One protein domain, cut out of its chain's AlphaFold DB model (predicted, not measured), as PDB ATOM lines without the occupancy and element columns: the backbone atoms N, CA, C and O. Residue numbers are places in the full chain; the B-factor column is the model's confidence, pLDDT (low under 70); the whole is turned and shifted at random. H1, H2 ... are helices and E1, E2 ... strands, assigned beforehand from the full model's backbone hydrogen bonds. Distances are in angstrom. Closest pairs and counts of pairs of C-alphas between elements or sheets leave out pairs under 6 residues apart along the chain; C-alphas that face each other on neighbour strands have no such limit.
ATOM      1  N   TYR A   8     -33.598  54.251 -34.311       76.81
ATOM      2  CA  TYR A   8     -32.175  54.094 -34.607       76.81
ATOM      3  C   TYR A   8     -31.751  52.639 -34.467       76.81
ATOM      4  O   TYR A   8     -31.064  52.119 -35.338       76.81
ATOM      5  N   ASP A   9     -32.226  51.975 -33.412       89.50
ATOM      6  CA  ASP A   9     -31.987  50.558 -33.187       89.50
ATOM      7  C   ASP A   9     -33.207  49.891 -32.533       89.50
ATOM      8  O   ASP A   9     -34.084  50.557 -31.960       89.50
ATOM      9  N   ALA A  10     -33.285  48.567 -32.652       92.31
ATOM     10  CA  ALA A  10     -34.318  47.756 -32.033       92.31
ATOM     11  C   ALA A  10     -33.804  46.353 -31.689       92.31
ATOM     12  O   ALA A  10     -33.124  45.711 -32.486       92.31
ATOM     13  N   ALA A  11     -34.213  45.836 -30.531       94.88
ATOM     14  CA  ALA A  11     -33.865  44.489 -30.088       94.88
ATOM     15  C   ALA A  11     -35.035  43.793 -29.394       94.88
ATOM     16  O   ALA A  11     -35.916  44.431 -28.819       94.88
ATOM     17  N   VAL A  12     -35.035  42.461 -29.412       95.56
ATOM     18  CA  VAL A  12     -36.027  41.649 -28.696       95.56
ATOM     19  C   VAL A  12     -35.379  41.036 -27.467       95.56
ATOM     20  O   VAL A  12     -34.538  40.151 -27.586       95.56
ATOM     21  N   HIS A  13     -35.798  41.471 -26.282       94.56
ATOM     22  CA  HIS A  13     -35.249  41.010 -25.009       94.56
ATOM     23  C   HIS A  13     -36.392  40.648 -24.053       94.56
ATOM     24  O   HIS A  13     -37.373  41.382 -23.932       94.56
ATOM     25  N   ASN A  14     -36.305  39.477 -23.413       92.25
ATOM     26  CA  ASN A  14     -37.353  38.925 -22.538       92.25
ATOM     27  C   ASN A  14     -38.765  38.897 -23.165       92.25
ATOM     28  O   ASN A  14     -39.769  39.098 -22.482       92.25
ATOM     29  N   GLY A  15     -38.852  38.656 -24.478       93.12
ATOM     30  CA  GLY A  15     -40.125  38.578 -25.205       93.12
ATOM     31  C   GLY A  15     -40.825  39.923 -25.432       93.12
ATOM     32  O   GLY A  15     -41.968  39.932 -25.886       93.12
ATOM     33  N   LYS A  16     -40.158  41.043 -25.138       95.31
ATOM     34  CA  LYS A  16     -40.617  42.398 -25.456       95.31
ATOM     35  C   LYS A  16     -39.753  42.980 -26.576       95.31
ATOM     36  O   LYS A  16     -38.575  42.638 -26.693       95.31
ATOM     37  N   LEU A  17     -40.339  43.843 -27.404       95.00
ATOM     38  CA  LEU A  17     -39.612  44.574 -28.446       95.00
ATOM     39  C   LEU A  17     -39.177  45.926 -27.882       95.00
ATOM     40  O   LEU A  17     -40.008  46.739 -27.494       95.00
ATOM     41  N   LEU A  18     -37.876  46.159 -27.828       94.00
ATOM     42  CA  LEU A  18     -37.269  47.389 -27.353       94.00
ATOM     43  C   LEU A  18     -36.879  48.210 -28.576       94.00
ATOM     44  O   LEU A  18     -36.236  47.687 -29.482       94.00
ATOM     45  N   VAL A  19     -37.257  49.482 -28.600       92.38
ATOM     46  CA  VAL A  19     -36.917  50.410 -29.680       92.38
ATOM     47  C   VAL A  19     -36.320  51.661 -29.064       92.38
ATOM     48  O   VAL A  19     -36.917  52.252 -28.156       92.38
ATOM     49  N   THR A  20     -35.166  52.079 -29.567       88.38
ATOM     50  CA  THR A  20     -34.507  53.311 -29.146       88.38
ATOM     51  C   THR A  20     -34.489  54.327 -30.274       88.38
ATOM     52  O   THR A  20     -34.381  54.013 -31.465       88.38
ATOM     53  N   GLU A  21     -34.647  55.581 -29.883       83.25
ATOM     54  CA  GLU A  21     -34.275  56.706 -30.715       83.25
ATOM     55  C   GLU A  21     -32.769  56.913 -30.622       83.25
ATOM     56  O   GLU A  21     -32.168  56.769 -29.555       83.25
ATOM     57  N   GLY A  22     -32.166  57.256 -31.753       65.69
ATOM     58  CA  GLY A  22     -30.729  57.465 -31.827       65.69
ATOM     59  C   GLY A  22     -30.303  58.641 -30.974       65.69
ATOM     60  O   GLY A  22     -31.048  59.606 -30.788       65.69
ATOM     61  N   TRP A  23     -29.068  58.581 -30.492       65.44
ATOM     62  CA  TRP A  23     -28.428  59.728 -29.870       65.44
ATOM     63  C   TRP A  23     -28.234  60.825 -30.925       65.44
ATOM     64  O   TRP A  23     -27.260  60.827 -31.677       65.44
ATOM     65  N   LEU A  24     -29.167  61.777 -31.002       58.16
ATOM     66  CA  LEU A  24     -28.959  62.994 -31.780       58.16
ATOM     67  C   LEU A  24     -27.895  63.829 -31.056       58.16
ATOM     68  O   LEU A  24     -28.149  64.454 -30.026       58.16
ATOM     69  N   TRP A  25     -26.665  63.787 -31.564       45.88
ATOM     70  CA  TRP A  25     -25.544  64.497 -30.961       45.88
ATOM     71  C   TRP A  25     -25.747  66.027 -30.991       45.88
ATOM     72  O   TRP A  25     -26.158  66.593 -32.004       45.88
ATOM     73  N   ARG A  26     -25.326  66.671 -29.887       50.78
ATOM     74  CA  ARG A  26     -25.329  68.114 -29.535       50.78
ATOM     75  C   ARG A  26     -26.656  68.685 -29.018       50.78
ATOM     76  O   ARG A  26     -27.265  69.507 -29.685       50.78
ATOM     77  N   PHE A  27     -26.934  68.370 -27.743       55.75
ATOM     78  CA  PHE A  27     -27.836  69.088 -26.822       55.75
ATOM     79  C   PHE A  27     -29.307  68.976 -27.273       55.75
ATOM     80  O   PHE A  27     -29.669  69.397 -28.352       55.75
ATOM     81  N   PHE A  28     -30.199  68.258 -26.593       55.50
ATOM     82  CA  PHE A  28     -31.066  68.866 -25.576       55.50
ATOM     83  C   PHE A  28     -31.898  67.822 -24.787       55.50
ATOM     84  O   PHE A  28     -32.587  68.223 -23.853       55.50
ATOM     85  N   PHE A  29     -31.850  66.512 -25.100       60.84
ATOM     86  CA  PHE A  29     -32.729  65.506 -24.469       60.84
ATOM     87  C   PHE A  29     -32.078  64.118 -24.334       60.84
ATOM     88  O   PHE A  29     -31.335  63.704 -25.222       60.84
ATOM     89  N   SER A  30     -32.386  63.387 -23.250       66.06
ATOM     90  CA  SER A  30     -32.092  61.948 -23.150       66.06
ATOM     91  C   SER A  30     -32.777  61.202 -24.306       66.06
ATOM     92  O   SER A  30     -33.912  61.560 -24.649       66.06
ATOM     93  N   PRO A  31     -32.142  60.168 -24.894       74.06
ATOM     94  CA  PRO A  31     -32.745  59.392 -25.975       74.06
ATOM     95  C   PRO A  31     -34.094  58.831 -25.523       74.06
ATOM     96  O   PRO A  31     -34.248  58.378 -24.383       74.06
ATOM     97  N   ARG A  32     -35.095  58.873 -26.405       84.50
ATOM     98  CA  ARG A  32     -36.374  58.216 -26.140       84.50
ATOM     99  C   ARG A  32     -36.204  56.716 -26.354       84.50
ATOM    100  O   ARG A  32     -35.552  56.275 -27.291       84.50
ATOM    101  N   GLY A  33     -36.808  55.935 -25.472       89.88
ATOM    102  CA  GLY A  33     -36.888  54.489 -25.610       89.88
ATOM    103  C   GLY A  33     -38.314  54.042 -25.352       89.88
ATOM    104  O   GLY A  33     -38.986  54.575 -24.460       89.88
ATOM    105  N   GLN A  34     -38.784  53.082 -26.135       92.69
ATOM    106  CA  GLN A  34     -40.103  52.482 -25.993       92.69
ATOM    107  C   GLN A  34     -39.973  50.960 -25.955       92.69
ATOM    108  O   GLN A  34     -39.130  50.376 -26.634       92.69
ATOM    109  N   VAL A  35     -40.809  50.323 -25.146       94.69
ATOM    110  CA  VAL A  35     -40.878  48.872 -24.994       94.69
ATOM    111  C   VAL A  35     -42.277  48.432 -25.385       94.69
ATOM    112  O   VAL A  35     -43.254  48.864 -24.788       94.69
ATOM    113  N   TYR A  36     -42.385  47.578 -26.390       95.06
ATOM    114  CA  TYR A  36     -43.642  46.987 -26.805       95.06
ATOM    115  C   TYR A  36     -43.834  45.627 -26.139       95.06
ATOM    116  O   TYR A  36     -43.004  44.721 -26.289       95.06
ATOM    117  N   ASP A  37     -44.946  45.486 -25.421       95.69
ATOM    118  CA  ASP A  37     -45.409  44.213 -24.885       95.69
ATOM    119  C   ASP A  37     -46.430  43.582 -25.851       95.69
ATOM    120  O   ASP A  37     -47.562  44.066 -25.950       95.69
ATOM    121  N   PRO A  38     -46.084  42.482 -26.546       94.38
ATOM    122  CA  PRO A  38     -46.996  41.841 -27.491       94.38
ATOM    123  C   PRO A  38     -48.196  41.157 -26.821       94.38
ATOM    124  O   PRO A  38     -49.186  40.892 -27.498       94.38
ATOM    125  N   ARG A  39     -48.141  40.856 -25.514       95.38
ATOM    126  CA  ARG A  39     -49.252  40.229 -24.777       95.38
ATOM    127  C   ARG A  39     -50.339  41.237 -24.442       95.38
ATOM    128  O   ARG A  39     -51.516  40.894 -24.452       95.38
ATOM    129  N   LEU A  40     -49.928  42.461 -24.129       94.75
ATOM    130  CA  LEU A  40     -50.827  43.566 -23.801       94.75
ATOM    131  C   LEU A  40     -51.135  44.447 -25.018       94.75
ATOM    132  O   LEU A  40     -52.047  45.269 -24.953       94.75
ATOM    133  N   ASN A  41     -50.404  44.255 -26.123       94.44
ATOM    134  CA  ASN A  41     -50.489  45.060 -27.339       94.44
ATOM    135  C   ASN A  41     -50.362  46.562 -27.026       94.44
ATOM    136  O   ASN A  41     -51.155  47.393 -27.476       94.44
ATOM    137  N   CYS A  42     -49.383  46.908 -26.191       94.12
ATOM    138  CA  CYS A  42     -49.163  48.274 -25.742       94.12
ATOM    139  C   CYS A  42     -47.678  48.642 -25.758       94.12
ATOM    140  O   CYS A  42     -46.793  47.788 -25.688       94.12
ATOM    141  N   TRP A  43     -47.433  49.945 -25.865       93.62
ATOM    142  CA  TRP A  43     -46.111  50.540 -25.727       93.62
ATOM    143  C   TRP A  43     -45.969  51.142 -24.335       93.62
ATOM    144  O   TRP A  43     -46.862  51.840 -23.853       93.62
ATOM    145  N   GLU A  44     -44.825  50.894 -23.717       93.50
ATOM    146  CA  GLU A  44     -44.424  51.408 -22.418       93.50
ATOM    147  C   GLU A  44     -43.141  52.230 -22.568       93.50
ATOM    148  O   GLU A  44     -42.298  51.970 -23.432       93.50
ATOM    149  N   THR A  45     -42.969  53.232 -21.711       91.19
ATOM    150  CA  THR A  45     -41.728  54.008 -21.677       91.19
ATOM    151  C   THR A  45     -40.593  53.142 -21.141       91.19
ATOM    152  O   THR A  45     -40.691  52.580 -20.054       91.19
ATOM    153  N   MET A  46     -39.493  53.075 -21.890       92.50
ATOM    154  CA  MET A  46     -38.275  52.380 -21.474       92.50
ATOM    155  C   MET A  46     -37.653  53.052 -20.241       92.50
ATOM    156  O   MET A  46     -37.703  54.285 -20.116       92.50
ATOM    157  N   SER A  47     -37.035  52.264 -19.354       92.31
ATOM    158  CA  SER A  47     -36.317  52.802 -18.192       92.31
ATOM    159  C   SER A  47     -35.226  53.788 -18.622       92.31
ATOM    160  O   SER A  47     -34.714  53.746 -19.746       92.31
ATOM    161  N   ALA A  48     -34.915  54.734 -17.734       89.12
ATOM    162  CA  ALA A  48     -33.945  55.783 -18.025       89.12
ATOM    163  C   ALA A  48     -32.540  55.211 -18.235       89.12
ATOM    164  O   ALA A  48     -31.894  55.550 -19.221       89.12
ATOM    165  N   ASN A  49     -32.110  54.283 -17.384       91.06
ATOM    166  CA  ASN A  49     -30.775  53.707 -17.489       91.06
ATOM    167  C   ASN A  49     -30.621  52.825 -18.737       91.06
ATOM    168  O   ASN A  49     -29.598  52.893 -19.422       91.06
ATOM    169  N   LEU A  50     -31.652  52.045 -19.087       91.31
ATOM    170  CA  LEU A  50     -31.642  51.221 -20.295       91.31
ATOM    171  C   LEU A  50     -31.485  52.072 -21.559       91.31
ATOM    172  O   LEU A  50     -30.594  51.795 -22.357       91.31
ATOM    173  N   ARG A  51     -32.288  53.133 -21.721       89.81
ATOM    174  CA  ARG A  51     -32.201  54.004 -22.908       89.81
ATOM    175  C   ARG A  51     -30.937  54.869 -22.925       89.81
ATOM    176  O   ARG A  51     -30.376  55.086 -23.990       89.81
ATOM    177  N   GLU A  52     -30.470  55.356 -21.775       87.50
ATOM    178  CA  GLU A  52     -29.282  56.222 -21.707       87.50
ATOM    179  C   GLU A  52     -27.985  55.454 -21.958       87.50
ATOM    180  O   GLU A  52     -27.075  55.982 -22.595       87.50
ATOM    181  N   GLY A  53     -27.908  54.196 -21.519       88.50
ATOM    182  CA  GLY A  53     -26.758  53.341 -21.791       88.50
ATOM    183  C   GLY A  53     -26.804  52.610 -23.136       88.50
ATOM    184  O   GLY A  53     -25.824  51.951 -23.480       88.50
ATOM    185  N   TRP A  54     -27.862  52.746 -23.935       90.50
ATOM    186  CA  TRP A  54     -27.918  52.190 -25.290       90.50
ATOM    187  C   TRP A  54     -27.165  53.096 -26.275       90.50
ATOM    188  O   TRP A  54     -27.743  53.916 -26.984       90.50
ATOM    189  N   THR A  55     -25.839  52.975 -26.280       88.44
ATOM    190  CA  THR A  55     -24.907  53.903 -26.948       88.44
ATOM    191  C   THR A  55     -24.325  53.366 -28.261       88.44
ATOM    192  O   THR A  55     -23.164  53.636 -28.572       88.44
ATOM    193  N   GLY A  56     -25.087  52.560 -29.002       88.50
ATOM    194  CA  GLY A  56     -24.671  51.997 -30.288       88.50
ATOM    195  C   GLY A  56     -25.560  50.841 -30.741       88.50
ATOM    196  O   GLY A  56     -26.684  50.699 -30.256       88.50
ATOM    197  N   LEU A  57     -25.042  50.015 -31.652       89.25
ATOM    198  CA  LEU A  57     -25.743  48.838 -32.171       89.25
ATOM    199  C   LEU A  57     -25.895  47.764 -31.096       89.25
ATOM    200  O   LEU A  57     -24.936  47.451 -30.381       89.25
ATOM    201  N   SER A  58     -27.079  47.165 -31.032       92.94
ATOM    202  CA  SER A  58     -27.395  46.108 -30.083       92.94
ATOM    203  C   SER A  58     -27.545  44.729 -30.716       92.94
ATOM    204  O   SER A  58     -27.834  44.563 -31.899       92.94
ATOM    205  N   ALA A  59     -27.353  43.710 -29.884       94.00
ATOM    206  CA  ALA A  59     -27.667  42.328 -30.204       94.00
ATOM    207  C   ALA A  59     -28.084  41.590 -28.934       94.00
ATOM    208  O   ALA A  59     -27.592  41.880 -27.845       94.00
ATOM    209  N   VAL A  60     -28.968  40.603 -29.066       95.31
ATOM    210  CA  VAL A  60     -29.348  39.738 -27.944       95.31
ATOM    211  C   VAL A  60     -28.715  38.371 -28.133       95.31
ATOM    212  O   VAL A  60     -28.959  37.703 -29.137       95.31
ATOM    213  N   VAL A  61     -27.902  37.959 -27.163       93.81
ATOM    214  CA  VAL A  61     -27.177  36.685 -27.171       93.81
ATOM    215  C   VAL A  61     -27.456  35.970 -25.860       93.81
ATOM    216  O   VAL A  61     -27.292  36.548 -24.789       93.81
ATOM    217  N   ASP A  62     -27.920  34.723 -25.949       93.50
ATOM    218  CA  ASP A  62     -28.300  33.907 -24.788       93.50
ATOM    219  C   ASP A  62     -29.241  34.640 -23.813       93.50
ATOM    220  O   ASP A  62     -29.058  34.660 -22.600       93.50
ATOM    221  N   GLY A  63     -30.215  35.361 -24.371       92.06
ATOM    222  CA  GLY A  63     -31.170  36.141 -23.592       92.06
ATOM    223  C   GLY A  63     -30.612  37.417 -22.961       92.06
ATOM    224  O   GLY A  63     -31.398  38.131 -22.357       92.06
ATOM    225  N   HIS A  64     -29.335  37.761 -23.133       94.31
ATOM    226  CA  HIS A  64     -28.734  38.996 -22.623       94.31
ATOM    227  C   HIS A  64     -28.637  40.048 -23.727       94.31
ATOM    228  O   HIS A  64     -28.279  39.732 -24.862       94.31
ATOM    229  N   LEU A  65     -28.967  41.298 -23.403       95.69
ATOM    230  CA  LEU A  65     -28.869  42.418 -24.334       95.69
ATOM    231  C   LEU A  65     -27.460  43.009 -24.282       95.69
ATOM    232  O   LEU A  65     -27.023  43.489 -23.238       95.69
ATOM    233  N   PHE A  66     -26.784  42.997 -25.422       94.12
ATOM    234  CA  PHE A  66     -25.467  43.579 -25.616       94.12
ATOM    235  C   PHE A  66     -25.542  44.815 -26.497       94.12
ATOM    236  O   PHE A  66     -26.369  44.878 -27.403       94.12
ATOM    237  N   VAL A  67     -24.637  45.762 -26.263       93.00
ATOM    238  CA  VAL A  67     -24.422  46.933 -27.119       93.00
ATOM    239  C   VAL A  67     -22.936  47.108 -27.384       93.00
ATOM    240  O   VAL A  67     -22.120  47.058 -26.460       93.00
ATOM    241  N   VAL A  68     -22.586  47.352 -28.644       90.12
ATOM    242  CA  VAL A  68     -21.251  47.814 -29.029       90.12
ATOM    243  C   VAL A  68     -21.239  49.336 -28.937       90.12
ATOM    244  O   VAL A  68     -21.895  50.020 -29.715       90.12
ATOM    245  N   SER A  69     -20.533  49.868 -27.941       85.31
ATOM    246  CA  SER A  69     -20.564  51.293 -27.618       85.31
ATOM    247  C   SER A  69     -19.722  52.119 -28.590       85.31
ATOM    248  O   SER A  69     -18.493  52.024 -28.586       85.31
ATOM    249  N   GLU A  70     -20.360  53.016 -29.341       82.38
ATOM    250  CA  GLU A  70     -19.673  53.959 -30.237       82.38
ATOM    251  C   GLU A  70     -18.857  55.007 -29.455       82.38
ATOM    252  O   GLU A  70     -17.891  55.576 -29.958       82.38
ATOM    253  N   HIS A  71     -19.211  55.248 -28.187       74.75
ATOM    254  CA  HIS A  71     -18.604  56.279 -27.341       74.75
ATOM    255  C   HIS A  71     -17.405  55.767 -26.523       74.75
ATOM    256  O   HIS A  71     -16.550  56.549 -26.109       74.75
ATOM    257  N   GLU A  72     -17.315  54.458 -26.278       76.00
ATOM    258  CA  GLU A  72     -16.341  53.868 -25.349       76.00
ATOM    259  C   GLU A  72     -15.293  53.007 -26.060       76.00
ATOM    260  O   GLU A  72     -14.931  51.938 -25.575       76.00
ATOM    261  N   ARG A  73     -14.777  53.473 -27.205       80.50
ATOM    262  CA  ARG A  73     -13.802  52.734 -28.034       80.50
ATOM    263  C   ARG A  73     -14.311  51.350 -28.460       80.50
ATOM    264  O   ARG A  73     -13.577  50.372 -28.344       80.50
ATOM    265  N   MET A  74     -15.565  51.260 -28.903       81.81
ATOM    266  CA  MET A  74     -16.173  50.001 -29.362       81.81
ATOM    267  C   MET A  74     -16.163  48.897 -28.294       81.81
ATOM    268  O   MET A  74     -16.124  47.704 -28.601       81.81
ATOM    269  N   LYS A  75     -16.193  49.282 -27.011       86.56
ATOM    270  CA  LYS A  75     -16.362  48.331 -25.912       86.56
ATOM    271  C   LYS A  75     -17.741  47.691 -25.975       86.56
ATOM    272  O   LYS A  75     -18.747  48.362 -26.209       86.56
ATOM    273  N   LEU A  76     -17.768  46.390 -25.706       91.25
ATOM    274  CA  LEU A  76     -18.995  45.633 -25.546       91.25
ATOM    275  C   LEU A  76     -19.555  45.864 -24.140       91.25
ATOM    276  O   LEU A  76     -18.839  45.706 -23.147       91.25
ATOM    277  N   LYS A  77     -20.834  46.214 -24.056       93.00
ATOM    278  CA  LYS A  77     -21.574  46.330 -22.799       93.00
ATOM    279  C   LYS A  77     -22.713  45.333 -22.778       93.00
ATOM    280  O   LYS A  77     -23.284  45.046 -23.826       93.00
ATOM    281  N   VAL A  78     -23.059  44.856 -21.596       94.75
ATOM    282  CA  VAL A  78     -24.219  44.002 -21.346       94.75
ATOM    283  C   VAL A  78     -25.167  44.712 -20.391       94.75
ATOM    284  O   VAL A  78     -24.729  45.397 -19.468       94.75
ATOM    285  N   TYR A  79     -26.465  44.591 -20.637       95.69
ATOM    286  CA  TYR A  79     -27.491  45.145 -19.767       95.69
ATOM    287  C   TYR A  79     -27.897  44.132 -18.689       95.69
ATOM    288  O   TYR A  79     -28.319  43.016 -19.005       95.69
ATOM    289  N   ASP A  80     -27.810  44.539 -17.423       94.50
ATOM    290  CA  ASP A  80     -28.348  43.801 -16.285       94.50
ATOM    291  C   ASP A  80     -29.746  44.319 -15.925       94.50
ATOM    292  O   ASP A  80     -29.939  45.411 -15.388       94.50
ATOM    293  N   VAL A  81     -30.740  43.470 -16.181       90.62
ATOM    294  CA  VAL A  81     -32.156  43.734 -15.906       90.62
ATOM    295  C   VAL A  81     -32.435  43.906 -14.412       90.62
ATOM    296  O   VAL A  81     -33.359  44.631 -14.047       90.62
ATOM    297  N   LYS A  82     -31.684  43.231 -13.532       91.19
ATOM    298  CA  LYS A  82     -31.937  43.255 -12.081       91.19
ATOM    299  C   LYS A  82     -31.547  44.587 -11.464       91.19
ATOM    300  O   LYS A  82     -32.200  45.034 -10.525       91.19
ATOM    301  N   THR A  83     -30.473  45.178 -11.971       93.56
ATOM    302  CA  THR A  83     -29.920  46.437 -11.470       93.56
ATOM    303  C   THR A  83     -30.294  47.635 -12.338       93.56
ATOM    304  O   THR A  83     -30.006  48.758 -11.938       93.56
ATOM    305  N   ASP A  84     -30.960  47.409 -13.481       94.06
ATOM    306  CA  ASP A  84     -31.254  48.431 -14.495       94.06
ATOM    307  C   ASP A  84     -29.976  49.196 -14.858       94.06
ATOM    308  O   ASP A  84     -29.910  50.419 -14.777       94.06
ATOM    309  N   SER A  85     -28.911  48.457 -15.180       94.75
ATOM    310  CA  SER A  85     -27.587  49.035 -15.408       94.75
ATOM    311  C   SER A  85     -26.836  48.364 -16.554       94.75
ATOM    312  O   SER A  85     -27.187  47.277 -17.009       94.75
ATOM    313  N   TRP A  86     -25.813  49.053 -17.057       93.56
ATOM    314  CA  TRP A  86     -24.944  48.555 -18.117       93.56
ATOM    315  C   TRP A  86     -23.569  48.247 -17.552       93.56
ATOM    316  O   TRP A  86     -22.915  49.122 -16.984       93.56
ATOM    317  N   GLU A  87     -23.102  47.028 -17.782       93.69
ATOM    318  CA  GLU A  87     -21.780  46.578 -17.379       93.69
ATOM    319  C   GLU A  87     -20.882  46.421 -18.603       93.69
ATOM    320  O   GLU A  87     -21.294  45.910 -19.645       93.69
ATOM    321  N   VAL A  88     -19.628  46.856 -18.489       91.44
ATOM    322  CA  VAL A  88     -18.630  46.623 -19.537       91.44
ATOM    323  C   VAL A  88     -18.199  45.164 -19.469       91.44
ATOM    324  O   VAL A  88     -17.721  44.700 -18.434       91.44
ATOM    325  N   VAL A  89     -18.309  44.455 -20.590       90.44
ATOM    326  CA  VAL A  89     -17.819  43.081 -20.689       90.44
ATOM    327  C   VAL A  89     -16.294  43.104 -20.601       90.44
ATOM    328  O   VAL A  89     -15.614  43.748 -21.403       90.44
TER     329      VAL A  89
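What this domain is: This is residues 8 to 89 of the 96 residues of an uncharacterized protein of Coptis chinensis (UniProt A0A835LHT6). Two twisted four-stranded sheets stand like two blades in a V, close to each other along their edge strands E1 and E5, with the short helix H1 in the opening between them. The far edges E4 and E8 lie well away from each other, and residues 22 to 32 make a long loop between E2 and E3. The 82 printed residues hold, along the chain, E1 E2 E3 E4 H1 E5 E6 E7 E8. The sheets have the orders E1 - E2 - E3 - E4 and E5 - E6 - E7 - E8, both antiparallel. The class is mostly strand, and the whole is compact, with a radius of gyration of the C-alphas of 12.3 A and spans of 38 by 32 by 21 A.

Where its parts are: Find C-alpha 8 at (-32.175, 54.094, -34.607); from there E1 runs 16.5 A through residues 8 to 13. E2, residues 16 to 21, also measures 16.5 A; E3, residues 33 to 37, measures 13.4 A, and E4 holds residues 42 to 45. H1, residues 48 to 52, begins at C-alpha 48, (-33.945, 55.783, -18.025). Then read E5, residues 56 to 61, 15.8 A; E6, residues 64 to 69, 15.6 A; and E7, residues 76 to 80, 13.3 A. E8, residues 85 to 88, ends at C-alpha 88, (-18.630, 46.623, -19.537).

How they stand to each other: Start with E1 to E4, a meander, each strand the antiparallel neighbour of the one before. In the hairpin E1 and E2, look for N 11 and O 18, 2.9 A apart; in E2 and E3, for N 36 and O 17, 2.8 A; in E3 and E4, for N 35 and O 44, 2.8 A. From edge strand E1 go on to E5: 9 pairs of their C-alphas are within 8 A, the closest being those of Asp 9 and Leu 57, 6.6 A apart. E5 to E8 form a second meander, strongly twisted. Its hairpins show N 66 and O 59 at 2.8 A, N 67 and O 77 at 2.9 A, and N 78 and O 87 at 2.8 A. E4 and E8 are apart. H1 is on the first sheet at a height of 8.7 A, only just over E3, with 3 of its 5 C-alphas there; the closest C-alphas of H1 and E3, those of Arg 51 and Gly 33, are 5.4 A apart. H1 only grazes the second sheet, with its residues 48 to 52. In H1 every O i to N i+4 pair is within hydrogen-bond range.

The domain as a whole: The farthest C-alphas, those of Leu 40 and Arg 73, are 38.4 A apart. The printed part, residues 8 to 89, has no cut. The link from E2 to E3 is long, with 11 residues; that from E6 to E7 is short, with 6, and the others are tight. The mean pLDDT of the printed part is 87.3; look at residues 22 to 30 for values under 70.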